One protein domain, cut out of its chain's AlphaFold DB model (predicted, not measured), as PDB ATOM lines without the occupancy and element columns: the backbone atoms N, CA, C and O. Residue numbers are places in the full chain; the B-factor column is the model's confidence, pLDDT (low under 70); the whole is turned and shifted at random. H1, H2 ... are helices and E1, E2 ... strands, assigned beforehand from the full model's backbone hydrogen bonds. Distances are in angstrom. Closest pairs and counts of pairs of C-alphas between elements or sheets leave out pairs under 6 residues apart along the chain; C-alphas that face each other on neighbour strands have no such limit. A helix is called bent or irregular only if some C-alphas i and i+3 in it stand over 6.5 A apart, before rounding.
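Overview. This is residues 177 to 381 of the 1002 residues of an uncharacterized protein of Candidatus Pacearchaeota archaeon (UniProt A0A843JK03). Two walls of strands stand partly face to face as a flattened sandwich, closed at one end by the bent strands E1 and E2, whose hairpin joins the walls. One wall holds E3, E7, E8, E11, E12 and E13, the other E4, E5, E6, E9, E10, E14 and E15 and then E16 and E17, which run on past the first wall; the chain passes back and forth between the walls, and H2 sticks out on a loop. The printed part has 205 residues, mostly strand, with 17 named strands and two named helices: E1 to E4, H1, E5 to E13, H2, E14 to E17. By pairing it is one branched, mixed, twisted sheet with no single order of strands. The whole is compact, with a radius of gyration of the C-alphas of 17.4 A and spans of 48 by 46 by 32 A.

Along the chain. Find C-alpha 179 at (-17.503, 5.101, 44.199), where E1, residues 179 to 187, begins. E1 bends by 114 degrees at residue 182, and E2, residues 190 to 200, bends by 139 degrees at residue 196. Then come E3, 203 to 207, E4, 214 to 217, and H1, 226 to 229. Next read E5, 233 to 238, 17.0 A from first to last C-alpha, E6, 241 to 245, E7, 251 to 256, 16.5 A, and E8, 271 to 276, 16.8 A. E9, 280 to 284, E10, 291 to 295, E11, 301 to 306, E12, 309 to 314, and E13, 319 to 323, follow. H2, 328 to 331, has C-alpha 328 at (-31.072, -25.707, 35.361). Last come E14, 341 to 345, E15, 350 to 354, E16, 360 to 365, and E17, 372 to 374, ending at C-alpha 374, (-0.310, -35.078, 41.632).

Arrangement. Begin at E1 and E2, an antiparallel hairpin with N 181 and O 197 2.9 A apart, within hydrogen-bond range. On the other side of E2 from E1, the pairing is staggered: E4 is beside residues 190 to 193, with N 193 and O 214 at 2.8 A, and E3 beside 195 to 200, with N 198 and O 205 at 2.9 A. E1, E2 and E3 form a meander, each strand the antiparallel neighbour of the one before; E11 to E13 and E14 to E17 form two more. From E3, look to antiparallel E7, N 204 and O 255 at 2.7 A, and from E8 to antiparallel E11, N 274 and O 303 at 2.8 A. E4, H1 and E5 form a strand-helix-strand unit, two parallel neighbour strands with a helix between, and its crossover is right-handed; N 215 and O 233 are 2.8 A apart. E10 and E14 are parallel, with N 292 and O 342 at 2.8 A. E5 and E7 have 3 pairs of C-alphas within 8 A, and their closest C-alphas are those of Asn 233 and Ile 252, 6.5 A apart. E10 and E11 are only just apart, the closest 8.2 A. H1 and H2 are not on the sheet, and both are too short for any O i to N i+4 pair; the one O i to N i+3 pair is within range in H1 and not in H2.

Size, cuts and confidence. The farthest C-alphas are those of Gly 182 and Asp 369, 53.8 A apart. The printed part has no cut. The link from E7 to E8, residues 257 to 270, is long. Mean pLDDT of the printed part is 72.3; 81 residues are under 70, among them 317 to 338 and 353 to 381, and H2 has a mean of 41.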
ATOM      1  N   GLU A 177     -11.182   7.249  41.776       77.44
ATOM      2  CA  GLU A 177     -12.126   6.276  41.195       77.44
ATOM      3  C   GLU A 177     -12.850   5.403  42.240       77.44
ATOM      4  O   GLU A 177     -13.388   4.339  41.930       77.44
ATOM      5  N   VAL A 178     -12.898   5.867  43.495       87.94
ATOM      6  CA  VAL A 178     -13.689   5.236  44.556       87.94
ATOM      7  C   VAL A 178     -15.128   5.723  44.442       87.94
ATOM      8  O   VAL A 178     -15.392   6.923  44.540       87.94
ATOM      9  N   ILE A 179     -16.067   4.796  44.261       90.94
ATOM     10  CA  ILE A 179     -17.503   5.101  44.199       90.94
ATOM     11  C   ILE A 179     -18.178   4.543  45.446       90.94
ATOM     12  O   ILE A 179     -18.076   3.348  45.695       90.94
ATOM     13  N   VAL A 180     -18.877   5.374  46.218       90.88
ATOM     14  CA  VAL A 180     -19.507   4.969  47.487       90.88
ATOM     15  C   VAL A 180     -21.029   5.055  47.416       90.88
ATOM     16  O   VAL A 180     -21.583   6.070  46.993       90.88
ATOM     17  N   ASN A 181     -21.696   4.011  47.911       90.94
ATOM     18  CA  ASN A 181     -23.111   4.011  48.271       90.94
ATOM     19  C   ASN A 181     -23.239   3.746  49.778       90.94
ATOM     20  O   ASN A 181     -23.066   2.615  50.227       90.94
ATOM     21  N   GLY A 182     -23.543   4.774  50.565       91.12
ATOM     22  CA  GLY A 182     -23.689   4.681  52.018       91.12
ATOM     23  C   GLY A 182     -22.773   5.648  52.758       91.12
ATOM     24  O   GLY A 182     -22.615   6.799  52.343       91.12
ATOM     25  N   LYS A 183     -22.215   5.196  53.884       90.62
ATOM     26  CA  LYS A 183     -21.373   6.003  54.771       90.62
ATOM     27  C   LYS A 183     -19.894   5.758  54.507       90.62
ATOM     28  O   LYS A 183     -19.411   4.629  54.548       90.62
ATOM     29  N   LEU A 184     -19.162   6.845  54.328       91.31
ATOM     30  CA  LEU A 184     -17.714   6.868  54.225       91.31
ATOM     31  C   LEU A 184     -17.162   7.857  55.244       91.31
ATOM     32  O   LEU A 184     -17.645   8.982  55.347       91.31
ATOM     33  N   LYS A 185     -16.097   7.475  55.936       89.06
ATOM     34  CA  LYS A 185     -15.283   8.398  56.716       89.06
ATOM     35  C   LYS A 185     -13.909   8.543  56.071       89.06
ATOM     36  O   LYS A 185     -13.226   7.558  55.806       89.06
ATOM     37  N   LEU A 186     -13.483   9.777  55.836       85.19
ATOM     38  CA  LEU A 186     -12.117  10.064  55.418       85.19
ATOM     39  C   LEU A 186     -11.234  10.231  56.657       85.19
ATOM     40  O   LEU A 186     -11.571  10.990  57.565       85.19
ATOM     41  N   THR A 187     -10.116   9.505  56.696       79.44
ATOM     42  CA  THR A 187      -9.172   9.492  57.822       79.44
ATOM     43  C   THR A 187      -7.740   9.698  57.330       79.44
ATOM     44  O   THR A 187      -7.463   9.650  56.131       79.44
ATOM     45  N   LYS A 188      -6.786   9.837  58.259       73.94
ATOM     46  CA  LYS A 188      -5.349   9.900  57.933       73.94
ATOM     47  C   LYS A 188      -4.794   8.633  57.256       73.94
ATOM     48  O   LYS A 188      -3.692   8.685  56.719       73.94
ATOM     49  N   TYR A 189      -5.514   7.508  57.317       72.00
ATOM     50  CA  TYR A 189      -5.106   6.220  56.740       72.00
ATOM     51  C   TYR A 189      -5.670   5.984  55.329       72.00
ATOM     52  O   TYR A 189      -5.243   5.054  54.645       72.00
ATOM     53  N   GLY A 190      -6.642   6.796  54.903       83.38
ATOM     54  CA  GLY A 190      -7.393   6.614  53.665       83.38
ATOM     55  C   GLY A 190      -8.903   6.606  53.903       83.38
ATOM     56  O   GLY A 190      -9.419   7.309  54.779       83.38
ATOM     57  N   TYR A 191      -9.605   5.805  53.104       87.81
ATOM     58  CA  TYR A 191     -11.065   5.746  53.053       87.81
ATOM     59  C   TYR A 191     -11.590   4.652  53.981       87.81
ATOM     60  O   TYR A 191     -11.279   3.480  53.785       87.81
ATOM     61  N   LEU A 192     -12.393   5.016  54.974       89.31
ATOM     62  CA  LEU A 192     -13.000   4.086  55.918       89.31
ATOM     63  C   LEU A 192     -14.475   3.880  55.544       89.31
ATOM     64  O   LEU A 192     -15.302   4.775  55.720       89.31
ATOM     65  N   ILE A 193     -14.790   2.720  54.970       89.56
ATOM     66  CA  ILE A 193     -16.139   2.366  54.526       89.56
ATOM     67  C   ILE A 193     -16.948   1.891  55.737       89.56
ATOM     68  O   ILE A 193     -16.678   0.819  56.288       89.56
ATOM     69  N   GLY A 194     -17.932   2.695  56.139       85.94
ATOM     70  CA  GLY A 194     -18.888   2.350  57.186       85.94
ATOM     71  C   GLY A 194     -20.041   1.518  56.633       85.94
ATOM     72  O   GLY A 194     -19.855   0.681  55.758       85.94
ATOM     73  N   GLU A 195     -21.254   1.759  57.122       88.19
ATOM     74  CA  GLU A 195     -22.468   1.105  56.618       88.19
ATOM     75  C   GLU A 195     -22.712   1.442  55.134       88.19
ATOM     76  O   GLU A 195     -23.016   2.590  54.793       88.19
ATOM     77  N   GLY A 196     -22.587   0.446  54.253       88.88
ATOM     78  CA  GLY A 196     -22.790   0.617  52.814       88.88
ATOM     79  C   GLY A 196     -21.915  -0.279  51.942       88.88
ATOM     80  O   GLY A 196     -21.486  -1.364  52.340       88.88
ATOM     81  N   GLU A 197     -21.659   0.182  50.722       91.56
ATOM     82  CA  GLU A 197     -20.785  -0.463  49.746       91.56
ATOM     83  C   GLU A 197     -19.896   0.563  49.033       91.56
ATOM     84  O   GLU A 197     -20.274   1.724  48.852       91.56
ATOM     85  N   ALA A 198     -18.712   0.128  48.610       91.62
ATOM     86  CA  ALA A 198     -17.792   0.943  47.830       91.62
ATOM     87  C   ALA A 198     -17.192   0.143  46.672       91.62
ATOM     88  O   ALA A 198     -16.828  -1.017  46.843       91.62
ATOM     89  N   THR A 199     -17.050   0.775  45.511       91.81
ATOM     90  CA  THR A 199     -16.313   0.231  44.372       91.81
ATOM     91  C   THR A 199     -14.927   0.860  44.317       91.81
ATOM     92  O   THR A 199     -14.805   2.081  44.383       91.81
ATOM     93  N   TYR A 200     -13.890   0.036  44.188       88.56
ATOM     94  CA  TYR A 200     -12.491   0.445  44.096       88.56
ATOM     95  C   TYR A 200     -11.719  -0.560  43.233       88.56
ATOM     96  O   TYR A 200     -11.720  -1.745  43.551       88.56
ATOM     97  N   GLU A 201     -11.057  -0.116  42.155       84.50
ATOM     98  CA  GLU A 201     -10.175  -0.972  41.326       84.50
ATOM     99  C   GLU A 201     -10.873  -2.245  40.800       84.50
ATOM    100  O   GLU A 201     -10.339  -3.356  40.852       84.50
ATOM    101  N   GLY A 202     -12.127  -2.096  40.360       85.38
ATOM    102  CA  GLY A 202     -12.960  -3.211  39.907       85.38
ATOM    103  C   GLY A 202     -13.362  -4.191  41.019       85.38
ATOM    104  O   GLY A 202     -13.731  -5.320  40.712       85.38
ATOM    105  N   MET A 203     -13.260  -3.803  42.293       90.88
ATOM    106  CA  MET A 203     -13.740  -4.561  43.452       90.88
ATOM    107  C   MET A 203     -14.908  -3.829  44.105       90.88
ATOM    108  O   MET A 203     -14.818  -2.632  44.359       90.88
ATOM    109  N   LYS A 204     -15.975  -4.550  44.438       92.50
ATOM    110  CA  LYS A 204     -17.103  -4.078  45.234       92.50
ATOM    111  C   LYS A 204     -16.975  -4.586  46.667       92.50
ATOM    112  O   LYS A 204     -17.137  -5.771  46.946       92.50
ATOM    113  N   ILE A 205     -16.687  -3.672  47.580       92.44
ATOM    114  CA  ILE A 205     -16.504  -3.909  49.012       92.44
ATOM    115  C   ILE A 205     -17.852  -3.694  49.698       92.44
ATOM    116  O   ILE A 205     -18.458  -2.634  49.543       92.44
ATOM    117  N   LYS A 206     -18.332  -4.689  50.449       89.06
ATOM    118  CA  LYS A 206     -19.648  -4.658  51.104       89.06
ATOM    119  C   LYS A 206     -19.491  -4.641  52.622       89.06
ATOM    120  O   LYS A 206     -18.930  -5.565  53.199       89.06
ATOM    121  N   ASN A 207     -20.065  -3.636  53.275       86.50
ATOM    122  CA  ASN A 207     -20.180  -3.550  54.729       86.50
ATOM    123  C   ASN A 207     -21.649  -3.311  55.117       86.50
ATOM    124  O   ASN A 207     -22.045  -2.254  55.607       86.50
ATOM    125  N   LEU A 208     -22.486  -4.316  54.837       66.62
ATOM    126  CA  LEU A 208     -23.951  -4.210  54.901       66.62
ATOM    127  C   LEU A 208     -24.512  -4.066  56.323       66.62
ATOM    128  O   LEU A 208     -25.659  -3.661  56.478       66.62
ATOM    129  N   PHE A 209     -23.732  -4.414  57.350       62.97
ATOM    130  CA  PHE A 209     -24.182  -4.396  58.746       62.97
ATOM    131  C   PHE A 209     -23.506  -3.308  59.592       62.97
ATOM    132  O   PHE A 209     -23.899  -3.123  60.741       62.97
ATOM    133  N   GLY A 210     -22.492  -2.611  59.056       60.66
ATOM    134  CA  GLY A 210     -21.808  -1.498  59.726       60.66
ATOM    135  C   GLY A 210     -21.181  -1.846  61.082       60.66
ATOM    136  O   GLY A 210     -20.999  -0.960  61.911       60.66
ATOM    137  N   VAL A 211     -20.909  -3.131  61.348       65.50
ATOM    138  CA  VAL A 211     -20.433  -3.600  62.664       65.50
ATOM    139  C   VAL A 211     -18.959  -3.260  62.865       65.50
ATOM    140  O   VAL A 211     -18.562  -2.909  63.969       65.50
ATOM    141  N   ASN A 212     -18.163  -3.333  61.798       77.81
ATOM    142  CA  ASN A 212     -16.772  -2.908  61.788       77.81
ATOM    143  C   ASN A 212     -16.478  -2.251  60.440       77.81
ATOM    144  O   ASN A 212     -16.829  -2.803  59.397       77.81
ATOM    145  N   ASP A 213     -15.839  -1.092  60.452       86.38
ATOM    146  CA  ASP A 213     -15.509  -0.383  59.223       86.38
ATOM    147  C   ASP A 213     -14.401  -1.104  58.431       86.38
ATOM    148  O   ASP A 213     -13.571  -1.819  59.004       86.38
ATOM    149  N   VAL A 214     -14.379  -0.904  57.107       89.44
ATOM    150  CA  VAL A 214     -13.348  -1.450  56.206       89.44
ATOM    151  C   VAL A 214     -12.513  -0.315  55.625       89.44
ATOM    152  O   VAL A 214     -13.022   0.534  54.897       89.44
ATOM    153  N   ALA A 215     -11.221  -0.292  55.934       88.88
ATOM    154  CA  ALA A 215     -10.289   0.728  55.477       88.88
ATOM    155  C   ALA A 215      -9.651   0.353  54.129       88.88
ATOM    156  O   ALA A 215      -8.946  -0.648  54.014       88.88
ATOM    157  N   ILE A 216      -9.827   1.200  53.117       89.75
ATOM    158  CA  ILE A 216      -8.993   1.203  51.914       89.75
ATOM    159  C   ILE A 216      -7.790   2.095  52.218       89.75
ATOM    160  O   ILE A 216      -7.905   3.325  52.252       89.75
ATOM    161  N   LEU A 217      -6.639   1.471  52.465       86.31
ATOM    162  CA  LEU A 217      -5.442   2.192  52.888       86.31
ATOM    163  C   LEU A 217      -4.817   2.947  51.705       86.31
ATOM    164  O   LEU A 217      -4.503   2.353  50.670       86.31
ATOM    165  N   LYS A 218      -4.621   4.262  51.860       74.81
ATOM    166  CA  LYS A 218      -4.076   5.172  50.838       74.81
ATOM    167  C   LYS A 218      -3.018   6.092  51.459       74.81
ATOM    168  O   LYS A 218      -3.262   6.675  52.506       74.81
ATOM    169  N   ASN A 219      -1.892   6.277  50.756       55.16
ATOM    170  CA  ASN A 219      -0.758   7.158  51.101       55.16
ATOM    171  C   ASN A 219       0.003   6.819  52.410       55.16
ATOM    172  O   ASN A 219      -0.565   6.404  53.408       55.16
ATOM    173  N   ASN A 220       1.332   7.023  52.415       53.19
ATOM    174  CA  ASN A 220       2.224   6.833  53.581       53.19
ATOM    175  C   ASN A 220       2.220   5.426  54.234       53.19
ATOM    176  O   ASN A 220       2.514   5.299  55.425       53.19
ATOM    177  N   LEU A 221       1.952   4.369  53.457       53.84
ATOM    178  CA  LEU A 221       1.917   2.972  53.923       53.84
ATOM    179  C   LEU A 221       3.218   2.523  54.617       53.84
ATOM    180  O   LEU A 221       3.168   1.755  55.571       53.84
ATOM    181  N   ASP A 222       4.365   3.059  54.196       52.56
ATOM    182  CA  ASP A 222       5.699   2.686  54.697       52.56
ATOM    183  C   ASP A 222       5.956   3.110  56.157       52.56
ATOM    184  O   ASP A 222       6.954   2.712  56.759       52.56
ATOM    185  N   LYS A 223       5.087   3.957  56.727       55.47
ATOM    186  CA  LYS A 223       5.215   4.509  58.089       55.47
ATOM    187  C   LYS A 223       4.210   3.930  59.085       55.47
ATOM    188  O   LYS A 223       4.318   4.242  60.270       55.47
ATOM    189  N   LEU A 224       3.241   3.138  58.625       62.31
ATOM    190  CA  LEU A 224       2.229   2.525  59.483       62.31
ATOM    191  C   LEU A 224       2.800   1.273  60.137       62.31
ATOM    192  O   LEU A 224       3.238   0.354  59.443       62.31
ATOM    193  N   LYS A 225       2.807   1.227  61.473       66.31
ATOM    194  CA  LYS A 225       3.113  -0.016  62.178       66.31
ATOM    195  C   LYS A 225       1.886  -0.913  62.118       66.31
ATOM    196  O   LYS A 225       0.760  -0.434  62.174       66.31
ATOM    197  N   GLU A 226       2.103  -2.219  62.040       66.25
ATOM    198  CA  GLU A 226       1.016  -3.205  62.014       66.25
ATOM    199  C   GLU A 226       0.099  -3.089  63.245       66.25
ATOM    200  O   GLU A 226      -1.110  -3.264  63.139       66.25
ATOM    201  N   GLU A 227       0.658  -2.669  64.384       69.94
ATOM    202  CA  GLU A 227      -0.069  -2.325  65.611       69.94
ATOM    203  C   GLU A 227      -1.134  -1.234  65.386       69.94
ATOM    204  O   GLU A 227      -2.245  -1.364  65.894       69.94
ATOM    205  N   ASP A 228      -0.839  -0.215  64.566       68.50
ATOM    206  CA  ASP A 228      -1.703   0.957  64.338       68.50
ATOM    207  C   ASP A 228      -2.971   0.631  63.528       68.50
ATOM    208  O   ASP A 228      -3.898   1.440  63.486       68.50
ATOM    209  N   ILE A 229      -2.993  -0.519  62.848       75.00
ATOM    210  CA  ILE A 229      -4.089  -0.964  61.971       75.00
ATOM    211  C   ILE A 229      -4.599  -2.366  62.326       75.00
ATOM    212  O   ILE A 229      -5.469  -2.892  61.638       75.00
ATOM    213  N   SER A 230      -4.078  -2.970  63.397       71.81
ATOM    214  CA  SER A 230      -4.410  -4.334  63.835       71.81
ATOM    215  C   SER A 230      -5.871  -4.509  64.267       71.81
ATOM    216  O   SER A 230      -6.425  -5.603  64.168       71.81
ATOM    217  N   GLU A 231      -6.509  -3.424  64.707       79.12
ATOM    218  CA  GLU A 231      -7.925  -3.396  65.088       79.12
ATOM    219  C   GLU A 231      -8.856  -3.118  63.895       79.12
ATOM    220  O   GLU A 231     -10.072  -3.275  64.009       79.12
ATOM    221  N   LEU A 232      -8.304  -2.730  62.740       82.56
ATOM    222  CA  LEU A 232      -9.069  -2.395  61.542       82.56
ATOM    223  C   LEU A 232      -9.195  -3.598  60.610       82.56
ATOM    224  O   LEU A 232      -8.267  -4.387  60.450       82.56
ATOM    225  N   ASN A 233     -10.322  -3.671  59.905       90.12
ATOM    226  CA  ASN A 233     -10.394  -4.439  58.670       90.12
ATOM    227  C   ASN A 233      -9.801  -3.582  57.563       90.12
ATOM    228  O   ASN A 233     -10.238  -2.443  57.391       90.12
ATOM    229  N   TRP A 234      -8.833  -4.086  56.807       90.75
ATOM    230  CA  TRP A 234      -8.191  -3.268  55.788       90.75
ATOM    231  C   TRP A 234      -7.857  -4.005  54.497       90.75
ATOM    232  O   TRP A 234      -7.647  -5.219  54.460       90.75
ATOM    233  N   ILE A 235      -7.801  -3.208  53.429       91.12
ATOM    234  CA  ILE A 235      -7.423  -3.594  52.074       91.12
ATOM    235  C   ILE A 235      -6.266  -2.694  51.635       91.12
ATOM    236  O   ILE A 235      -6.345  -1.465  51.733       91.12
ATOM    237  N   ARG A 236      -5.190  -3.307  51.134       87.31
ATOM    238  CA  ARG A 236      -3.981  -2.623  50.660       87.31
ATOM    239  C   ARG A 236      -3.600  -3.108  49.265       87.31
ATOM    240  O   ARG A 236      -3.588  -4.304  49.003       87.31
ATOM    241  N   LYS A 237      -3.238  -2.172  48.386       84.44
ATOM    242  CA  LYS A 237      -2.646  -2.443  47.066       84.44
ATOM    243  C   LYS A 237      -1.234  -1.868  47.034       84.44
ATOM    244  O   LYS A 237      -1.057  -0.692  47.348       84.44
ATOM    245  N   ASP A 238      -0.252  -2.677  46.657       76.94
ATOM    246  CA  ASP A 238       1.131  -2.246  46.432       76.94
ATOM    247  C   ASP A 238       1.676  -2.800  45.099       76.94
ATOM    248  O   ASP A 238       0.938  -3.377  44.298       76.94
ATOM    249  N   SER A 239       2.971  -2.610  44.827       73.50
ATOM    250  CA  SER A 239       3.612  -3.125  43.607       73.50
ATOM    251  C   SER A 239       3.736  -4.655  43.559       73.50
ATOM    252  O   SER A 239       4.061  -5.203  42.508       73.50
ATOM    253  N   LYS A 240       3.504  -5.352  44.677       72.00
ATOM    254  CA  LYS A 240       3.606  -6.810  44.818       72.00
ATOM    255  C   LYS A 240       2.242  -7.505  44.757       72.00
ATOM    256  O   LYS A 240       2.214  -8.720  44.557       72.00
ATOM    257  N   GLY A 241       1.136  -6.777  44.916       82.62
ATOM    258  CA  GLY A 241      -0.213  -7.312  44.746       82.62
ATOM    259  C   GLY A 241      -1.278  -6.645  45.618       82.62
ATOM    260  O   GLY A 241      -1.178  -5.468  45.971       82.62
ATOM    261  N   LEU A 242      -2.322  -7.413  45.936       88.81
ATOM    262  CA  LEU A 242      -3.405  -7.031  46.845       88.81
ATOM    263  C   LEU A 242      -3.277  -7.787  48.167       88.81
ATOM    264  O   LEU A 242      -2.979  -8.978  48.182       88.81
ATOM    265  N   GLU A 243      -3.547  -7.110  49.274       90.81
ATOM    266  CA  GLU A 243      -3.540  -7.693  50.609       90.81
ATOM    267  C   GLU A 243      -4.801  -7.307  51.373       90.81
ATOM    268  O   GLU A 243      -5.243  -6.157  51.341       90.81
ATOM    269  N   PHE A 244      -5.345  -8.286  52.084       92.56
ATOM    270  CA  PHE A 244      -6.542  -8.172  52.899       92.56
ATOM    271  C   PHE A 244      -6.225  -8.675  54.304       92.56
ATOM    272  O   PHE A 244      -5.569  -9.708  54.457       92.56
ATOM    273  N   SER A 245      -6.716  -7.976  55.322       91.75
ATOM    274  CA  SER A 245      -6.612  -8.406  56.717       91.75
ATOM    275  C   SER A 245      -7.872  -8.020  57.463       91.75
ATOM    276  O   SER A 245      -8.191  -6.835  57.566       91.75
ATOM    277  N   SER A 246      -8.565  -9.011  58.008       92.19
ATOM    278  CA  SER A 246      -9.651  -8.761  58.957       92.19
ATOM    279  C   SER A 246      -9.090  -8.515  60.360       92.19
ATOM    280  O   SER A 246      -7.984  -8.960  60.679       92.19
ATOM    281  N   SER A 247      -9.833  -7.796  61.200       89.31
ATOM    282  CA  SER A 247      -9.542  -7.718  62.633       89.31
ATOM    283  C   SER A 247     -10.066  -8.963  63.357       89.31
ATOM    284  O   SER A 247     -10.861  -9.726  62.809       89.31
ATOM    285  N   SER A 248      -9.659  -9.179  64.610       86.94
ATOM    286  CA  SER A 248     -10.001 -10.388  65.388       86.94
ATOM    287  C   SER A 248     -11.504 -10.635  65.586       86.94
ATOM    288  O   SER A 248     -11.901 -11.755  65.902       86.94
ATOM    289  N   THR A 249     -12.338  -9.612  65.401       85.62
ATOM    290  CA  THR A 249     -13.808  -9.679  65.477       85.62
ATOM    291  C   THR A 249     -14.485  -9.138  64.216       85.62
ATOM    292  O   THR A 249     -15.684  -8.846  64.229       85.62
ATOM    293  N   GLY A 250     -13.701  -8.889  63.168       87.31
ATOM    294  CA  GLY A 250     -14.119  -8.204  61.956       87.31
ATOM    295  C   GLY A 250     -14.264  -9.132  60.761       87.31
ATOM    296  O   GLY A 250     -13.849 -10.288  60.791       87.31
ATOM    297  N   SER A 251     -14.856  -8.590  59.700       89.06
ATOM    298  CA  SER A 251     -15.095  -9.299  58.448       89.06
ATOM    299  C   SER A 251     -14.885  -8.364  57.268       89.06
ATOM    300  O   SER A 251     -15.324  -7.214  57.292       89.06
ATOM    301  N   ILE A 252     -14.264  -8.876  56.213       91.38
ATOM    302  CA  ILE A 252     -14.130  -8.197  54.924       91.38
ATOM    303  C   ILE A 252     -14.905  -8.988  53.887       91.38
ATOM    304  O   ILE A 252     -14.635 -10.170  53.716       91.38
ATOM    305  N   PHE A 253     -15.808  -8.327  53.159       92.62
ATOM    306  CA  PHE A 253     -16.533  -8.911  52.032       92.62
ATOM    307  C   PHE A 253     -16.208  -8.147  50.752       92.62
ATOM    308  O   PHE A 253     -16.443  -6.937  50.669       92.62
ATOM    309  N   VAL A 254     -15.685  -8.854  49.755       92.81
ATOM    310  CA  VAL A 254     -15.254  -8.279  48.477       92.81
ATOM    311  C   VAL A 254     -15.801  -9.115  47.333       92.81
ATOM    312  O   VAL A 254     -15.635 -10.326  47.318       92.81
ATOM    313  N   GLU A 255     -16.424  -8.464  46.361       92.12
ATOM    314  CA  GLU A 255     -16.845  -9.043  45.085       92.12
ATOM    315  C   GLU A 255     -15.985  -8.435  43.972       92.12
ATOM    316  O   GLU A 255     -15.917  -7.214  43.842       92.12
ATOM    317  N   PHE A 256     -15.308  -9.252  43.169       88.81
ATOM    318  CA  PHE A 256     -14.578  -8.766  41.997       88.81
ATOM    319  C   PHE A 256     -15.539  -8.634  40.818       88.81
ATOM    320  O   PHE A 256     -16.230  -9.585  40.461       88.81
ATOM    321  N   LEU A 257     -15.584  -7.440  40.232       86.00
ATOM    322  CA  LEU A 257     -16.507  -7.093  39.158       86.00
ATOM    323  C   LEU A 257     -16.015  -7.613  37.799       86.00
ATOM    324  O   LEU A 257     -14.824  -7.863  37.602       86.00
ATOM    325  N   GLU A 258     -16.941  -7.736  36.847       78.88
ATOM    326  CA  GLU A 258     -16.637  -8.069  35.450       78.88
ATOM    327  C   GLU A 258     -15.572  -7.125  34.870       78.88
ATOM    328  O   GLU A 258     -15.634  -5.909  35.062       78.88
ATOM    329  N   GLY A 259     -14.597  -7.685  34.146       68.94
ATOM    330  CA  GLY A 259     -13.520  -6.910  33.531       68.94
ATOM    331  C   GLY A 259     -12.451  -6.441  34.521       68.94
ATOM    332  O   GLY A 259     -11.665  -5.562  34.188       68.94
ATOM    333  N   ASN A 260     -12.400  -7.000  35.736       76.81
ATOM    334  CA  ASN A 260     -11.342  -6.685  36.690       76.81
ATOM    335  C   ASN A 260      -9.960  -7.087  36.134       76.81
ATOM    336  O   ASN A 260      -9.638  -8.273  36.064       76.81
ATOM    337  N   ASP A 261      -9.116  -6.106  35.807       65.31
ATOM    338  CA  ASP A 261      -7.784  -6.320  35.214       65.31
ATOM    339  C   ASP A 261      -6.782  -7.006  36.159       65.31
ATOM    340  O   ASP A 261      -5.800  -7.628  35.723       65.31
ATOM    341  N   ILE A 262      -7.007  -6.914  37.474       70.25
ATOM    342  CA  ILE A 262      -6.124  -7.518  38.476       70.25
ATOM    343  C   ILE A 262      -6.230  -9.041  38.373       70.25
ATOM    344  O   ILE A 262      -5.200  -9.712  38.252       70.25
ATOM    345  N   LEU A 263      -7.456  -9.572  38.322       74.31
ATOM    346  CA  LEU A 263      -7.741 -11.013  38.333       74.31
ATOM    347  C   LEU A 263      -8.277 -11.592  37.016       74.31
ATOM    348  O   LEU A 263      -8.425 -12.805  36.922       74.31
ATOM    349  N   ASN A 264      -8.490 -10.762  35.993       68.12
ATOM    350  CA  ASN A 264      -9.041 -11.142  34.689       68.12
ATOM    351  C   ASN A 264     -10.408 -11.851  34.801       68.12
ATOM    352  O   ASN A 264     -10.604 -12.945  34.271       68.12
ATOM    353  N   VAL A 265     -11.343 -11.241  35.541       69.12
ATOM    354  CA  VAL A 265     -12.700 -11.782  35.739       69.12
ATOM    355  C   VAL A 265     -13.510 -11.608  34.453       69.12
ATOM    356  O   VAL A 265     -13.772 -10.483  34.025       69.12
ATOM    357  N   GLY A 266     -13.890 -12.725  33.830       62.38
ATOM    358  CA  GLY A 266     -14.626 -12.742  32.566       62.38
ATOM    359  C   GLY A 266     -16.068 -12.236  32.674       62.38
ATOM    360  O   GLY A 266     -16.626 -12.086  33.762       62.38
ATOM    361  N   LYS A 267     -16.689 -12.014  31.513       56.34
ATOM    362  CA  LYS A 267     -18.103 -11.647  31.376       56.34
ATOM    363  C   LYS A 267     -18.979 -12.730  32.009       56.34
ATOM    364  O   LYS A 267     -19.010 -13.849  31.507       56.34
ATOM    365  N   ASN A 268     -19.658 -12.391  33.108       56.25
ATOM    366  CA  ASN A 268     -20.450 -13.269  33.994       56.25
ATOM    367  C   ASN A 268     -19.698 -14.146  35.020       56.25
ATOM    368  O   ASN A 268     -20.358 -14.944  35.685       56.25
ATOM    369  N   GLY A 269     -18.378 -14.013  35.179       62.91
ATOM    370  CA  GLY A 269     -17.653 -14.710  36.249       62.91
ATOM    371  C   GLY A 269     -17.942 -14.091  37.620       62.91
ATOM    372  O   GLY A 269     -17.991 -12.868  37.754       62.91
ATOM    373  N   LYS A 270     -18.123 -14.925  38.644       73.94
ATOM    374  CA  LYS A 270     -18.342 -14.499  40.028       73.94
ATOM    375  C   LYS A 270     -17.150 -14.893  40.892       73.94
ATOM    376  O   LYS A 270     -16.914 -16.073  41.123       73.94
ATOM    377  N   LEU A 271     -16.439 -13.911  41.440       84.94
ATOM    378  CA  LEU A 271     -15.412 -14.147  42.455       84.94
ATOM    379  C   LEU A 271     -15.696 -13.279  43.683       84.94
ATOM    380  O   LEU A 271     -15.616 -12.053  43.613       84.94
ATOM    381  N   GLU A 272     -16.020 -13.913  44.806       90.44
ATOM    382  CA  GLU A 272     -16.248 -13.255  46.092       90.44
ATOM    383  C   GLU A 272     -15.289 -13.793  47.154       90.44
ATOM    384  O   GLU A 272     -14.996 -14.986  47.221       90.44
ATOM    385  N   LEU A 273     -14.826 -12.895  48.017       92.81
ATOM    386  CA  LEU A 273     -14.001 -13.199  49.174       92.81
ATOM    387  C   LEU A 273     -14.713 -12.731  50.430       92.81
ATOM    388  O   LEU A 273     -15.199 -11.598  50.494       92.81
ATOM    389  N   ARG A 274     -14.701 -13.583  51.447       92.94
ATOM    390  CA  ARG A 274     -15.067 -13.234  52.810       92.94
ATOM    391  C   ARG A 274     -13.941 -13.648  53.747       92.94
ATOM    392  O   ARG A 274     -13.610 -14.823  53.805       92.94
ATOM    393  N   ILE A 275     -13.361 -12.697  54.466       92.94
ATOM    394  CA  ILE A 275     -12.213 -12.920  55.353       92.94
ATOM    395  C   ILE A 275     -12.618 -12.473  56.751       92.94
ATOM    396  O   ILE A 275     -12.931 -11.296  56.930       92.94
ATOM    397  N   ASP A 276     -12.617 -13.395  57.712       91.75
ATOM    398  CA  ASP A 276     -13.177 -13.186  59.047       91.75
ATOM    399  C   ASP A 276     -12.144 -13.390  60.174       91.75
ATOM    400  O   ASP A 276     -11.229 -14.211  60.077       91.75
ATOM    401  N   ASN A 277     -12.371 -12.691  61.290       90.75
ATOM    402  CA  ASN A 277     -11.797 -12.906  62.626       90.75
ATOM    403  C   ASN A 277     -10.260 -12.985  62.726       90.75
ATOM    404  O   ASN A 277      -9.727 -13.715  63.565       90.75
ATOM    405  N   GLY A 278      -9.543 -12.186  61.940       88.81
ATOM    406  CA  GLY A 278      -8.090 -12.013  62.036       88.81
ATOM    407  C   GLY A 278      -7.306 -12.633  60.884       88.81
ATOM    408  O   GLY A 278      -6.084 -12.478  60.829       88.81
ATOM    409  N   ASP A 279      -7.983 -13.331  59.972       92.38
ATOM    410  CA  ASP A 279      -7.348 -13.927  58.804       92.38
ATOM    411  C   ASP A 279      -6.804 -12.876  57.842       92.38
ATOM    412  O   ASP A 279      -7.347 -11.768  57.705       92.38
ATOM    413  N   LYS A 280      -5.732 -13.267  57.145       92.88
ATOM    414  CA  LYS A 280      -5.114 -12.469  56.090       92.88
ATOM    415  C   LYS A 280      -5.046 -13.255  54.792       92.88
ATOM    416  O   LYS A 280      -4.770 -14.455  54.775       92.88
ATOM    417  N   LEU A 281      -5.228 -12.542  53.689       92.44
ATOM    418  CA  LEU A 281      -5.099 -13.089  52.347       92.44
ATOM    419  C   LEU A 281      -4.257 -12.145  51.496       92.44
ATOM    420  O   LEU A 281      -4.557 -10.956  51.389       92.44
ATOM    421  N   LYS A 282      -3.211 -12.678  50.870       91.50
ATOM    422  CA  LYS A 282      -2.365 -11.937  49.935       91.50
ATOM    423  C   LYS A 282      -2.493 -12.506  48.535       91.50
ATOM    424  O   LYS A 282      -2.165 -13.661  48.298       91.50
ATOM    425  N   ILE A 283      -2.890 -11.672  47.591       89.88
ATOM    426  CA  ILE A 283      -3.063 -12.024  46.189       89.88
ATOM    427  C   ILE A 283      -1.915 -11.420  45.384       89.88
ATOM    428  O   ILE A 283      -1.760 -10.201  45.315       89.88
ATOM    429  N   SER A 284      -1.117 -12.278  44.756       84.00
ATOM    430  CA  SER A 284       0.017 -11.898  43.906       84.00
ATOM    431  C   SER A 284      -0.191 -12.375  42.468       84.00
ATOM    432  O   SER A 284      -0.747 -13.451  42.236       84.00
ATOM    433  N   LYS A 285       0.246 -11.568  41.494       66.06
ATOM    434  CA  LYS A 285       0.163 -11.883  40.061       66.06
ATOM    435  C   LYS A 285       1.573 -12.095  39.511       66.06
ATOM    436  O   LYS A 285       2.353 -11.151  39.441       66.06
ATOM    437  N   PHE A 286       1.890 -13.322  39.103       55.09
ATOM    438  CA  PHE A 286       3.112 -13.656  38.365       55.09
ATOM    439  C   PHE A 286       2.706 -14.033  36.944       55.09
ATOM    440  O   PHE A 286       2.014 -15.030  36.814       55.09
ATOM    441  N   SER A 287       3.073 -13.235  35.927       48.09
ATOM    442  CA  SER A 287       2.976 -13.497  34.466       48.09
ATOM    443  C   SER A 287       2.049 -14.656  34.002       48.09
ATOM    444  O   SER A 287       2.486 -15.517  33.241       48.09
ATOM    445  N   GLY A 288       0.796 -14.721  34.484       63.53
ATOM    446  CA  GLY A 288       0.001 -15.961  34.512       63.53
ATOM    447  C   GLY A 288      -1.110 -15.976  35.586       63.53
ATOM    448  O   GLY A 288      -1.670 -14.932  35.917       63.53
ATOM    449  N   VAL A 289      -1.445 -17.172  36.098       71.81
ATOM    450  CA  VAL A 289      -2.566 -17.460  37.027       71.81
ATOM    451  C   VAL A 289      -2.383 -16.778  38.403       71.81
ATOM    452  O   VAL A 289      -1.317 -16.938  39.004       71.81
ATOM    453  N   PRO A 290      -3.390 -16.053  38.939       79.81
ATOM    454  CA  PRO A 290      -3.340 -15.442  40.272       79.81
ATOM    455  C   PRO A 290      -3.021 -16.427  41.405       79.81
ATOM    456  O   PRO A 290      -3.558 -17.535  41.446       79.81
ATOM    457  N   ARG A 291      -2.188 -15.992  42.361       85.31
ATOM    458  CA  ARG A 291      -1.769 -16.787  43.524       85.31
ATOM    459  C   ARG A 291      -2.221 -16.159  44.839       85.31
ATOM    460  O   ARG A 291      -1.855 -15.020  45.136       85.31
ATOM    461  N   PHE A 292      -3.004 -16.909  45.602       90.12
ATOM    462  CA  PHE A 292      -3.632 -16.527  46.860       90.12
ATOM    463  C   PHE A 292      -2.855 -17.177  48.005       90.12
ATOM    464  O   PHE A 292      -2.902 -18.386  48.188       90.12
ATOM    465  N   ASN A 293      -2.142 -16.367  48.776       90.00
ATOM    466  CA  ASN A 293      -1.408 -16.798  49.956       90.00
ATOM    467  C   ASN A 293      -2.265 -16.522  51.190       90.00
ATOM    468  O   ASN A 293      -2.453 -15.364  51.577       90.00
ATOM    469  N   TYR A 294      -2.806 -17.582  51.774       90.56
ATOM    470  CA  TYR A 294      -3.643 -17.537  52.962       90.56
ATOM    471  C   TYR A 294      -2.790 -17.615  54.232       90.56
ATOM    472  O   TYR A 294      -1.931 -18.491  54.356       90.56
ATOM    473  N   VAL A 295      -3.033 -16.716  55.187       90.38
ATOM    474  CA  VAL A 295      -2.389 -16.715  56.506       90.38
ATOM    475  C   VAL A 295      -3.482 -16.785  57.578       90.38
ATOM    476  O   VAL A 295      -4.197 -15.795  57.774       90.38
ATOM    477  N   PRO A 296      -3.624 -17.929  58.270       89.50
ATOM    478  CA  PRO A 296      -4.693 -18.133  59.237       89.50
ATOM    479  C   PRO A 296      -4.425 -17.427  60.566       89.50
ATOM    480  O   PRO A 296      -3.284 -17.275  61.013       89.50
ATOM    481  N   SER A 297      -5.506 -17.108  61.259       89.38
ATOM    482  CA  SER A 297      -5.532 -16.676  62.655       89.38
ATOM    483  C   SER A 297      -6.195 -17.731  63.549       89.38
ATOM    484  O   SER A 297      -6.655 -18.766  63.081       89.38
ATOM    485  N   GLU A 298      -6.204 -17.538  64.872       85.38
ATOM    486  CA  GLU A 298      -6.664 -18.582  65.803       85.38
ATOM    487  C   GLU A 298      -8.148 -18.951  65.662       85.38
ATOM    488  O   GLU A 298      -8.479 -20.124  65.804       85.38
ATOM    489  N   ASN A 299      -9.004 -17.975  65.344       86.69
ATOM    490  CA  ASN A 299     -10.452 -18.155  65.168       86.69
ATOM    491  C   ASN A 299     -10.942 -17.689  63.786       86.69
ATOM    492  O   ASN A 299     -12.146 -17.498  63.592       86.69
ATOM    493  N   GLY A 300     -10.014 -17.430  62.865       88.12
ATOM    494  CA  GLY A 300     -10.327 -16.887  61.555       88.12
ATOM    495  C   GLY A 300     -10.742 -17.939  60.549       88.12
ATOM    496  O   GLY A 300     -10.384 -19.116  60.655       88.12
ATOM    497  N   VAL A 301     -11.563 -17.474  59.613       89.94
ATOM    498  CA  VAL A 301     -12.077 -18.263  58.501       89.94
ATOM    499  C   VAL A 301     -12.058 -17.400  57.247       89.94
ATOM    500  O   VAL A 301     -12.525 -16.257  57.256       89.94
ATOM    501  N   THR A 302     -11.563 -17.961  56.148       91.38
ATOM    502  CA  THR A 302     -11.594 -17.320  54.834       91.38
ATOM    503  C   THR A 302     -12.422 -18.143  53.860       91.38
ATOM    504  O   THR A 302     -12.118 -19.296  53.588       91.38
ATOM    505  N   ASN A 303     -13.461 -17.525  53.311       88.94
ATOM    506  CA  ASN A 303     -14.360 -18.087  52.317       88.94
ATOM    507  C   ASN A 303     -14.065 -17.483  50.941       88.94
ATOM    508  O   ASN A 303     -14.109 -16.265  50.763       88.94
ATOM    509  N   ILE A 304     -13.789 -18.342  49.965       87.38
ATOM    510  CA  ILE A 304     -13.550 -17.984  48.568       87.38
ATOM    511  C   ILE A 304     -14.675 -18.602  47.745       87.38
ATOM    512  O   ILE A 304     -14.757 -19.821  47.610       87.38
ATOM    513  N   VAL A 305     -15.539 -17.759  47.189       84.38
ATOM    514  CA  VAL A 305     -16.600 -18.173  46.268       84.38
ATOM    515  C   VAL A 305     -16.137 -17.857  44.858       84.38
ATOM    516  O   VAL A 305     -15.952 -16.693  44.521       84.38
ATOM    517  N   ASN A 306     -15.939 -18.878  44.035       76.81
ATOM    518  CA  ASN A 306     -15.520 -18.742  42.643       76.81
ATOM    519  C   ASN A 306     -16.534 -19.484  41.767       76.81
ATOM    520  O   ASN A 306     -16.445 -20.694  41.560       76.81
ATOM    521  N   ASP A 307     -17.564 -18.758  41.346       73.50
ATOM    522  CA  ASP A 307     -18.814 -19.276  40.800       73.50
ATOM    523  C   ASP A 307     -19.467 -20.336  41.713       73.50
ATOM    524  O   ASP A 307     -19.786 -20.063  42.869       73.50
ATOM    525  N   GLY A 308     -19.720 -21.541  41.193       62.06
ATOM    526  CA  GLY A 308     -20.423 -22.631  41.882       62.06
ATOM    527  C   GLY A 308     -19.583 -23.352  42.931       62.06
ATOM    528  O   GLY A 308     -20.058 -24.329  43.505       62.06
ATOM    529  N   LEU A 309     -18.353 -22.888  43.155       68.00
ATOM    530  CA  LEU A 309     -17.399 -23.430  44.106       68.00
ATOM    531  C   LEU A 309     -17.280 -22.496  45.313       68.00
ATOM    532  O   LEU A 309     -16.933 -21.326  45.156       68.00
ATOM    533  N   VAL A 310     -17.509 -23.028  46.511       76.19
ATOM    534  CA  VAL A 310     -17.248 -22.352  47.784       76.19
ATOM    535  C   VAL A 310     -16.132 -23.100  48.498       76.19
ATOM    536  O   VAL A 310     -16.278 -24.280  48.810       76.19
ATOM    537  N   LEU A 311     -15.018 -22.418  48.743       79.44
ATOM    538  CA  LEU A 311     -13.882 -22.935  49.493       79.44
ATOM    539  C   LEU A 311     -13.759 -22.182  50.816       79.44
ATOM    540  O   LEU A 311     -13.462 -20.988  50.821       79.44
ATOM    541  N   GLU A 312     -13.945 -22.889  51.922       85.75
ATOM    542  CA  GLU A 312     -13.709 -22.383  53.276       85.75
ATOM    543  C   GLU A 312     -12.321 -22.829  53.760       85.75
ATOM    544  O   GLU A 312     -11.988 -24.002  53.613       85.75
ATOM    545  N   LEU A 313     -11.516 -21.921  54.319       86.12
ATOM    546  CA  LEU A 313     -10.165 -22.164  54.841       86.12
ATOM    547  C   LEU A 313     -10.067 -21.741  56.312       86.12
ATOM    548  O   LEU A 313     -10.528 -20.652  56.660       86.12
ATOM    549  N   ASP A 314      -9.424 -22.568  57.143       87.12
ATOM    550  CA  ASP A 314      -9.161 -22.295  58.564       87.12
ATOM    551  C   ASP A 314      -7.732 -22.687  59.013       87.12
ATOM    552  O   ASP A 314      -6.951 -23.305  58.279       87.12
ATOM    553  N   LYS A 315      -7.374 -22.357  60.264       83.25
ATOM    554  CA  LYS A 315      -6.065 -22.676  60.880       83.25
ATOM    555  C   LYS A 315      -5.763 -24.172  61.006       83.25
ATOM    556  O   LYS A 315      -4.598 -24.546  61.126       83.25
ATOM    557  N   GLY A 316      -6.782 -25.025  61.040       73.88
ATOM    558  CA  GLY A 316      -6.620 -26.473  61.148       73.88
ATOM    559  C   GLY A 316      -6.218 -27.141  59.835       73.88
ATOM    560  O   GLY A 316      -6.132 -28.369  59.810       73.88
ATOM    561  N   GLY A 317      -6.040 -26.369  58.755       63.00
ATOM    562  CA  GLY A 317      -5.862 -26.894  57.402       63.00
ATOM    563  C   GLY A 317      -7.131 -27.560  56.861       63.00
ATOM    564  O   GLY A 317      -7.099 -28.193  55.800       63.00
ATOM    565  N   LYS A 318      -8.262 -27.448  57.580       59.00
ATOM    566  CA  LYS A 318      -9.538 -27.981  57.118       59.00
ATOM    567  C   LYS A 318     -10.040 -27.066  56.020       59.00
ATOM    568  O   LYS A 318     -10.249 -25.877  56.234       59.00
ATOM    569  N   HIS A 319     -10.242 -27.657  54.853       67.12
ATOM    570  CA  HIS A 319     -10.907 -27.000  53.751       67.12
ATOM    571  C   HIS A 319     -12.238 -27.695  53.491       67.12
ATOM    572  O   HIS A 319     -12.282 -28.896  53.212       67.12
ATOM    573  N   HIS A 320     -13.335 -26.955  53.632       62.12
ATOM    574  CA  HIS A 320     -14.643 -27.427  53.204       62.12
ATOM    575  C   HIS A 320     -14.902 -26.891  51.804       62.12
ATOM    576  O   HIS A 320     -14.841 -25.685  51.571       62.12
ATOM    577  N   VAL A 321     -15.154 -27.808  50.876       61.53
ATOM    578  CA  VAL A 321     -15.585 -27.470  49.526       61.53
ATOM    579  C   VAL A 321     -17.073 -27.761  49.452       61.53
ATOM    580  O   VAL A 321     -17.467 -28.928  49.463       61.53
ATOM    581  N   ASP A 322     -17.883 -26.709  49.396       56.16
ATOM    582  CA  ASP A 322     -19.295 -26.828  49.047       56.16
ATOM    583  C   ASP A 322     -19.462 -26.450  47.576       56.16
ATOM    584  O   ASP A 322     -18.977 -25.416  47.107       56.16
ATOM    585  N   ILE A 323     -20.134 -27.319  46.834       54.09
ATOM    586  CA  ILE A 323     -20.511 -27.052  45.454       54.09
ATOM    587  C   ILE A 323     -22.002 -26.798  45.485       54.09
ATOM    588  O   ILE A 323     -22.797 -27.727  45.654       54.09
ATOM    589  N   SER A 324     -22.385 -25.534  45.309       48.78
ATOM    590  CA  SER A 324     -23.801 -25.194  45.223       48.78
ATOM    591  C   SER A 324     -24.436 -26.019  44.097       48.78
ATOM    592  O   SER A 324     -23.884 -26.044  42.992       48.78
ATOM    593  N   PRO A 325     -25.572 -26.708  44.337       40.22
ATOM    594  CA  PRO A 325     -26.240 -27.485  43.307       40.22
ATOM    595  C   PRO A 325     -26.608 -26.545  42.165       40.22
ATOM    596  O   PRO A 325     -27.480 -25.686  42.296       40.22
ATOM    597  N   VAL A 326     -25.890 -26.688  41.056       43.44
ATOM    598  CA  VAL A 326     -26.068 -25.858  39.871       43.44
ATOM    599  C   VAL A 326     -27.494 -26.066  39.372       43.44
ATOM    600  O   VAL A 326     -27.869 -27.184  39.009       43.44
ATOM    601  N   THR A 327     -28.318 -25.016  39.374       40.44
ATOM    602  CA  THR A 327     -29.692 -25.156  38.893       40.44
ATOM    603  C   THR A 327     -29.721 -25.145  37.367       40.44
ATOM    604  O   THR A 327     -28.856 -24.580  36.696       40.44
ATOM    605  N   LEU A 328     -30.773 -25.732  36.795       37.97
ATOM    606  CA  LEU A 328     -31.072 -25.707  35.361       37.97
ATOM    607  C   LEU A 328     -30.876 -24.335  34.692       37.97
ATOM    608  O   LEU A 328     -30.432 -24.246  33.551       37.97
ATOM    609  N   LYS A 329     -31.275 -23.281  35.407       39.34
ATOM    610  CA  LYS A 329     -31.302 -21.899  34.926       39.34
ATOM    611  C   LYS A 329     -29.912 -21.257  34.944       39.34
ATOM    612  O   LYS A 329     -29.660 -20.327  34.184       39.34
ATOM    613  N   ASP A 330     -29.017 -21.777  35.780       42.19
ATOM    614  CA  ASP A 330     -27.631 -21.322  35.890       42.19
ATOM    615  C   ASP A 330     -26.756 -21.927  34.780       42.19
ATOM    616  O   ASP A 330     -25.768 -21.327  34.372       42.19
ATOM    617  N   LEU A 331     -27.165 -23.070  34.216       42.66
ATOM    618  CA  LEU A 331     -26.494 -23.707  33.079       42.66
ATOM    619  C   LEU A 331     -26.896 -23.137  31.713       42.66
ATOM    620  O   LEU A 331     -26.140 -23.303  30.762       42.66
ATOM    621  N   SER A 332     -28.058 -22.488  31.584       39.81
ATOM    622  CA  SER A 332     -28.536 -21.904  30.316       39.81
ATOM    623  C   SER A 332     -28.025 -20.484  30.045       39.81
ATOM    624  O   SER A 332     -28.259 -19.964  28.964       39.81
ATOM    625  N   LEU A 333     -27.360 -19.854  31.016       39.72
ATOM    626  CA  LEU A 333     -26.776 -18.514  30.914       39.72
ATOM    627  C   LEU A 333     -25.249 -18.626  31.053       39.72
ATOM    628  O   LEU A 333     -24.772 -19.524  31.745       39.72
ATOM    629  N   ASP A 334     -24.488 -17.721  30.436       44.41
ATOM    630  CA  ASP A 334     -23.008 -17.650  30.379       44.41
ATOM    631  C   ASP A 334     -22.252 -17.572  31.739       44.41
ATOM    632  O   ASP A 334     -21.096 -17.181  31.797       44.41
ATOM    633  N   LYS A 335     -22.875 -17.973  32.852       42.56
ATOM    634  CA  LYS A 335     -22.520 -17.716  34.258       42.56
ATOM    635  C   LYS A 335     -21.465 -18.622  34.918       42.56
ATOM    636  O   LYS A 335     -21.349 -18.590  36.135       42.56
ATOM    637  N   TYR A 336     -20.726 -19.439  34.173       47.97
ATOM    638  CA  TYR A 336     -19.679 -20.283  34.769       47.97
ATOM    639  C   TYR A 336     -18.384 -20.177  33.974       47.97
ATOM    640  O   TYR A 336     -18.155 -20.930  33.028       47.97
ATOM    641  N   ALA A 337     -17.540 -19.238  34.386       56.25
ATOM    642  CA  ALA A 337     -16.171 -19.083  33.922       56.25
ATOM    643  C   ALA A 337     -15.325 -18.753  35.153       56.25
ATOM    644  O   ALA A 337     -14.920 -17.606  35.357       56.25
ATOM    645  N   ALA A 338     -15.114 -19.772  35.996       63.09
ATOM    646  CA  ALA A 338     -14.364 -19.620  37.232       63.09
ATOM    647  C   ALA A 338     -12.996 -19.003  36.932       63.09
ATOM    648  O   ALA A 338     -12.332 -19.357  35.952       63.09
ATOM    649  N   VAL A 339     -12.556 -18.091  37.789       71.25
ATOM    650  CA  VAL A 339     -11.237 -17.476  37.649       71.25
ATOM    651  C   VAL A 339     -10.192 -18.545  37.969       71.25
ATOM    652  O   VAL A 339     -10.238 -19.100  39.072       71.25
ATOM    653  N   PRO A 340      -9.246 -18.868  37.067       72.12
ATOM    654  CA  PRO A 340      -8.170 -19.781  37.411       72.12
ATOM    655  C   PRO A 340      -7.375 -19.199  38.580       72.12
ATOM    656  O   PRO A 340      -6.931 -18.057  38.492       72.12
ATOM    657  N   VAL A 341      -7.190 -19.949  39.666       75.12
ATOM    658  CA  VAL A 341      -6.436 -19.482  40.842       75.12
ATOM    659  C   VAL A 341      -5.597 -20.601  41.445       75.12
ATOM    660  O   VAL A 341      -5.956 -21.777  41.379       75.12
ATOM    661  N   ILE A 342      -4.473 -20.220  42.047       79.12
ATOM    662  CA  ILE A 342      -3.624 -21.093  42.861       79.12
ATOM    663  C   ILE A 342      -3.689 -20.593  44.301       79.12
ATOM    664  O   ILE A 342      -3.482 -19.406  44.531       79.12
ATOM    665  N   ILE A 343      -3.952 -21.472  45.263       81.94
ATOM    666  CA  ILE A 343      -4.075 -21.128  46.680       81.94
ATOM    667  C   ILE A 343      -3.020 -21.898  47.476       81.94
ATOM    668  O   ILE A 343      -2.892 -23.116  47.340       81.94
ATOM    669  N   GLU A 344      -2.278 -21.172  48.305       84.06
ATOM    670  CA  GLU A 344      -1.187 -21.678  49.137       84.06
ATOM    671  C   GLU A 344      -1.301 -21.159  50.572       84.06
ATOM    672  O   GLU A 344      -1.796 -20.058  50.818       84.06
ATOM    673  N   SER A 345      -0.812 -21.942  51.531       80.50
ATOM    674  CA  SER A 345      -0.696 -21.539  52.933       80.50
ATOM    675  C   SER A 345       0.340 -22.396  53.654       80.50
ATOM    676  O   SER A 345       0.567 -23.542  53.274       80.50
ATOM    677  N   ASP A 346       0.913 -21.880  54.741       76.19
ATOM    678  CA  ASP A 346       1.793 -22.657  55.622       76.19
ATOM    679  C   ASP A 346       1.043 -23.729  56.430       76.19
ATOM    680  O   ASP A 346       1.671 -24.666  56.920       76.19
ATOM    681  N   VAL A 347      -0.284 -23.603  56.570       74.12
ATOM    682  CA  VAL A 347      -1.138 -24.605  57.241       74.12
ATOM    683  C   VAL A 347      -1.809 -25.584  56.277       74.12
ATOM    684  O   VAL A 347      -2.543 -26.463  56.720       74.12
ATOM    685  N   LEU A 348      -1.596 -25.419  54.969       70.19
ATOM    686  CA  LEU A 348      -2.070 -26.362  53.964       70.19
ATOM    687  C   LEU A 348      -0.944 -27.343  53.633       70.19
ATOM    688  O   LEU A 348       0.171 -26.942  53.297       70.19
ATOM    689  N   ASP A 349      -1.262 -28.635  53.681       62.47
ATOM    690  CA  ASP A 349      -0.353 -29.704  53.250       62.47
ATOM    691  C   ASP A 349      -0.235 -29.782  51.709       62.47
ATOM    692  O   ASP A 349       0.637 -30.471  51.176       62.47
ATOM    693  N   GLU A 350      -1.110 -29.077  50.978       65.44
ATOM    694  CA  GLU A 350      -1.273 -29.147  49.521       65.44
ATOM    695  C   GLU A 350      -1.426 -27.747  48.892       65.44
ATOM    696  O   GLU A 350      -2.004 -26.841  49.495       65.44
ATOM    697  N   GLU A 351      -0.955 -27.574  47.650       70.31
ATOM    698  CA  GLU A 351      -1.300 -26.415  46.808       70.31
ATOM    699  C   GLU A 351      -2.663 -26.690  46.146       70.31
ATOM    700  O   GLU A 351      -2.835 -27.716  45.481       70.31
ATOM    701  N   ILE A 352      -3.637 -25.785  46.294       72.38
ATOM    702  CA  ILE A 352      -4.971 -25.936  45.688       72.38
ATOM    703  C   ILE A 352      -5.006 -25.171  44.365       72.38
ATOM    704  O   ILE A 352      -4.716 -23.976  44.324       72.38
ATOM    705  N   ARG A 353      -5.397 -25.831  43.270       69.12
ATOM    706  CA  ARG A 353      -5.550 -25.211  41.946       69.12
ATOM    707  C   ARG A 353      -6.997 -25.276  41.473       69.12
ATOM    708  O   ARG A 353      -7.593 -26.348  41.436       69.12
ATOM    709  N   ILE A 354      -7.534 -24.142  41.036       69.06
ATOM    710  CA  ILE A 354      -8.854 -24.029  40.401       69.06
ATOM    711  C   ILE A 354      -8.634 -23.668  38.930       69.06
ATOM    712  O   ILE A 354      -7.887 -22.736  38.630       69.06
ATOM    713  N   ASN A 355      -9.239 -24.416  38.003       60.59
ATOM    714  CA  ASN A 355      -9.151 -24.136  36.564       60.59
ATOM    715  C   ASN A 355     -10.323 -23.266  36.059       60.59
ATOM    716  O   ASN A 355     -11.284 -23.007  36.779       60.59
ATOM    717  N   SER A 356     -10.286 -22.884  34.777       54.84
ATOM    718  CA  SER A 356     -11.322 -22.058  34.130       54.84
ATOM    719  C   SER A 356     -12.703 -22.716  33.995       54.84
ATOM    720  O   SER A 356     -13.662 -22.063  33.600       54.84
ATOM    721  N   ARG A 357     -12.822 -24.014  34.304       52.09
ATOM    722  CA  ARG A 357     -14.082 -24.774  34.300       52.09
ATOM    723  C   ARG A 357     -14.658 -24.961  35.709       52.09
ATOM    724  O   ARG A 357     -15.607 -25.721  35.869       52.09
ATOM    725  N   GLY A 358     -14.061 -24.335  36.728       48.28
ATOM    726  CA  GLY A 358     -14.440 -24.517  38.132       48.28
ATOM    727  C   GLY A 358     -14.066 -25.891  38.700       48.28
ATOM    728  O   GLY A 358     -14.554 -26.265  39.762       48.28
ATOM    729  N   SER A 359     -13.219 -26.661  38.007       48.41
ATOM    730  CA  SER A 359     -12.709 -27.942  38.505       48.41
ATOM    731  C   SER A 359     -11.550 -27.702  39.474       48.41
ATOM    732  O   SER A 359     -10.624 -26.946  39.159       48.41
ATOM    733  N   LEU A 360     -11.607 -28.354  40.639       44.59
ATOM    734  CA  LEU A 360     -10.614 -28.236  41.704       44.59
ATOM    735  C   LEU A 360      -9.618 -29.404  41.643       44.59
ATOM    736  O   LEU A 360     -10.006 -30.567  41.720       44.59
ATOM    737  N   TYR A 361      -8.327 -29.094  41.537       49.56
ATOM    738  CA  TYR A 361      -7.234 -30.065  41.615       49.56
ATOM    739  C   TYR A 361      -6.373 -29.735  42.838       49.56
ATOM    740  O   TYR A 361      -5.794 -28.652  42.913       49.56
ATOM    741  N   GLY A 362      -6.284 -30.658  43.797       45.59
ATOM    742  CA  GLY A 362      -5.257 -30.609  44.841       45.59
ATOM    743  C   GLY A 362      -3.931 -31.126  44.284       45.59
ATOM    744  O   GLY A 362      -3.911 -32.097  43.529       45.59
ATOM    745  N   VAL A 363      -2.813 -30.475  44.598       45.19
ATOM    746  CA  VAL A 363      -1.473 -31.003  44.311       45.19
ATOM    747  C   VAL A 363      -0.741 -31.170  45.638       45.19
ATOM    748  O   VAL A 363      -0.374 -30.185  46.279       45.19
ATOM    749  N   LEU A 364      -0.487 -32.424  46.030       40.69
ATOM    750  CA  LEU A 364       0.412 -32.749  47.137       40.69
ATOM    751  C   LEU A 364       1.840 -32.385  46.729       40.69
ATOM    752  O   LEU A 364       2.480 -33.056  45.912       40.69
ATOM    753  N   VAL A 365       2.353 -31.304  47.309       43.03
ATOM    754  CA  VAL A 365       3.775 -30.985  47.236       43.03
ATOM    755  C   VAL A 365       4.413 -31.573  48.483       43.03
ATOM    756  O   VAL A 365       4.470 -30.923  49.524       43.03
ATOM    757  N   ASP A 366       4.875 -32.819  48.387       37.75
ATOM    758  CA  ASP A 366       5.632 -33.429  49.475       37.75
ATOM    759  C   ASP A 366       6.927 -32.616  49.677       37.75
ATOM    760  O   ASP A 366       7.801 -32.559  48.803       37.75
ATOM    761  N   LYS A 367       7.021 -31.894  50.802       40.69
ATOM    762  CA  LYS A 367       8.187 -31.051  51.138       40.69
ATOM    763  C   LYS A 367       9.409 -31.892  51.536       40.69
ATOM    764  O   LYS A 367      10.487 -31.334  51.734       40.69
ATOM    765  N   ILE A 368       9.258 -33.213  51.631       38.59
ATOM    766  CA  ILE A 368      10.334 -34.165  51.887       38.59
ATOM    767  C   ILE A 368      10.753 -34.740  50.520       38.59
ATOM    768  O   ILE A 368       9.995 -35.444  49.868       38.59
ATOM    769  N   ASP A 369      11.950 -34.385  50.051       37.19
ATOM    770  CA  ASP A 369      12.618 -34.899  48.835       37.19
ATOM    771  C   ASP A 369      12.216 -34.335  47.455       37.19
ATOM    772  O   ASP A 369      12.710 -34.809  46.429       37.19
ATOM    773  N   GLY A 370      11.407 -33.274  47.376       40.53
ATOM    774  CA  GLY A 370      11.263 -32.483  46.140       40.53
ATOM    775  C   GLY A 370      10.596 -33.205  44.957       40.53
ATOM    776  O   GLY A 370      10.656 -32.713  43.827       40.53
ATOM    777  N   LYS A 371       9.935 -34.346  45.187       41.69
ATOM    778  CA  LYS A 371       9.093 -35.009  44.183       41.69
ATOM    779  C   LYS A 371       7.642 -34.553  44.323       41.69
ATOM    780  O   LYS A 371       6.991 -34.821  45.324       41.69
ATOM    781  N   LYS A 372       7.125 -33.900  43.278       43.12
ATOM    782  CA  LYS A 372       5.696 -33.585  43.137       43.12
ATOM    783  C   LYS A 372       4.900 -34.867  42.897       43.12
ATOM    784  O   LYS A 372       5.213 -35.605  41.965       43.12
ATOM    785  N   VAL A 373       3.857 -35.094  43.692       39.56
ATOM    786  CA  VAL A 373       2.873 -36.156  43.458       39.56
ATOM    787  C   VAL A 373       1.525 -35.487  43.197       39.56
ATOM    788  O   VAL A 373       0.921 -34.905  44.093       39.56
ATOM    789  N   GLU A 374       1.043 -35.540  41.956       45.28
ATOM    790  CA  GLU A 374      -0.310 -35.078  41.632       45.28
ATOM    791  C   GLU A 374      -1.335 -36.060  42.210       45.28
ATOM    792  O   GLU A 374      -1.369 -37.233  41.834       45.28
ATOM    793  N   LYS A 375      -2.183 -35.590  43.130       42.12
ATOM    794  CA  LYS A 375      -3.310 -36.361  43.657       42.12
ATOM    795  C   LYS A 375      -4.599 -35.609  43.365       42.12
ATOM    796  O   LYS A 375      -4.907 -34.618  44.003       42.12
ATOM    797  N   ILE A 376      -5.385 -36.109  42.419       47.00
ATOM    798  CA  ILE A 376      -6.710 -35.565  42.104       47.00
ATOM    799  C   ILE A 376      -7.635 -35.860  43.295       47.00
ATOM    800  O   ILE A 376      -7.972 -37.021  43.524       47.00
ATOM    801  N   VAL A 377      -8.017 -34.844  44.078       45.12
ATOM    802  CA  VAL A 377      -8.900 -35.043  45.248       45.12
ATOM    803  C   VAL A 377     -10.383 -34.798  44.923       45.12
ATOM    804  O   VAL A 377     -11.230 -35.377  45.592       45.12
ATOM    805  N   TYR A 378     -10.736 -34.069  43.854       44.69
ATOM    806  CA  TYR A 378     -12.145 -33.831  43.503       44.69
ATOM    807  C   TYR A 378     -12.376 -33.826  41.983       44.69
ATOM    808  O   TYR A 378     -12.386 -32.778  41.342       44.69
ATOM    809  N   ASP A 379     -12.599 -35.004  41.395       39.12
ATOM    810  CA  ASP A 379     -13.320 -35.074  40.120       39.12
ATOM    811  C   ASP A 379     -14.797 -34.829  40.453       39.12
ATOM    812  O   ASP A 379     -15.460 -35.678  41.051       39.12
ATOM    813  N   LEU A 380     -15.273 -33.608  40.204       40.28
ATOM    814  CA  LEU A 380     -16.661 -33.219  40.435       40.28
ATOM    815  C   LEU A 380     -17.560 -34.148  39.611       40.28
ATOM    816  O   LEU A 380     -17.716 -33.950  38.403       40.28
ATOM    817  N   GLU A 381     -18.176 -35.150  40.246       38.03
ATOM    818  CA  GLU A 381     -19.326 -35.839  39.667       38.03
ATOM    819  C   GLU A 381     -20.413 -34.786  39.425       38.03
ATOM    820  O   GLU A 381     -21.116 -34.330  40.321       38.03
TER     821      GLU A 381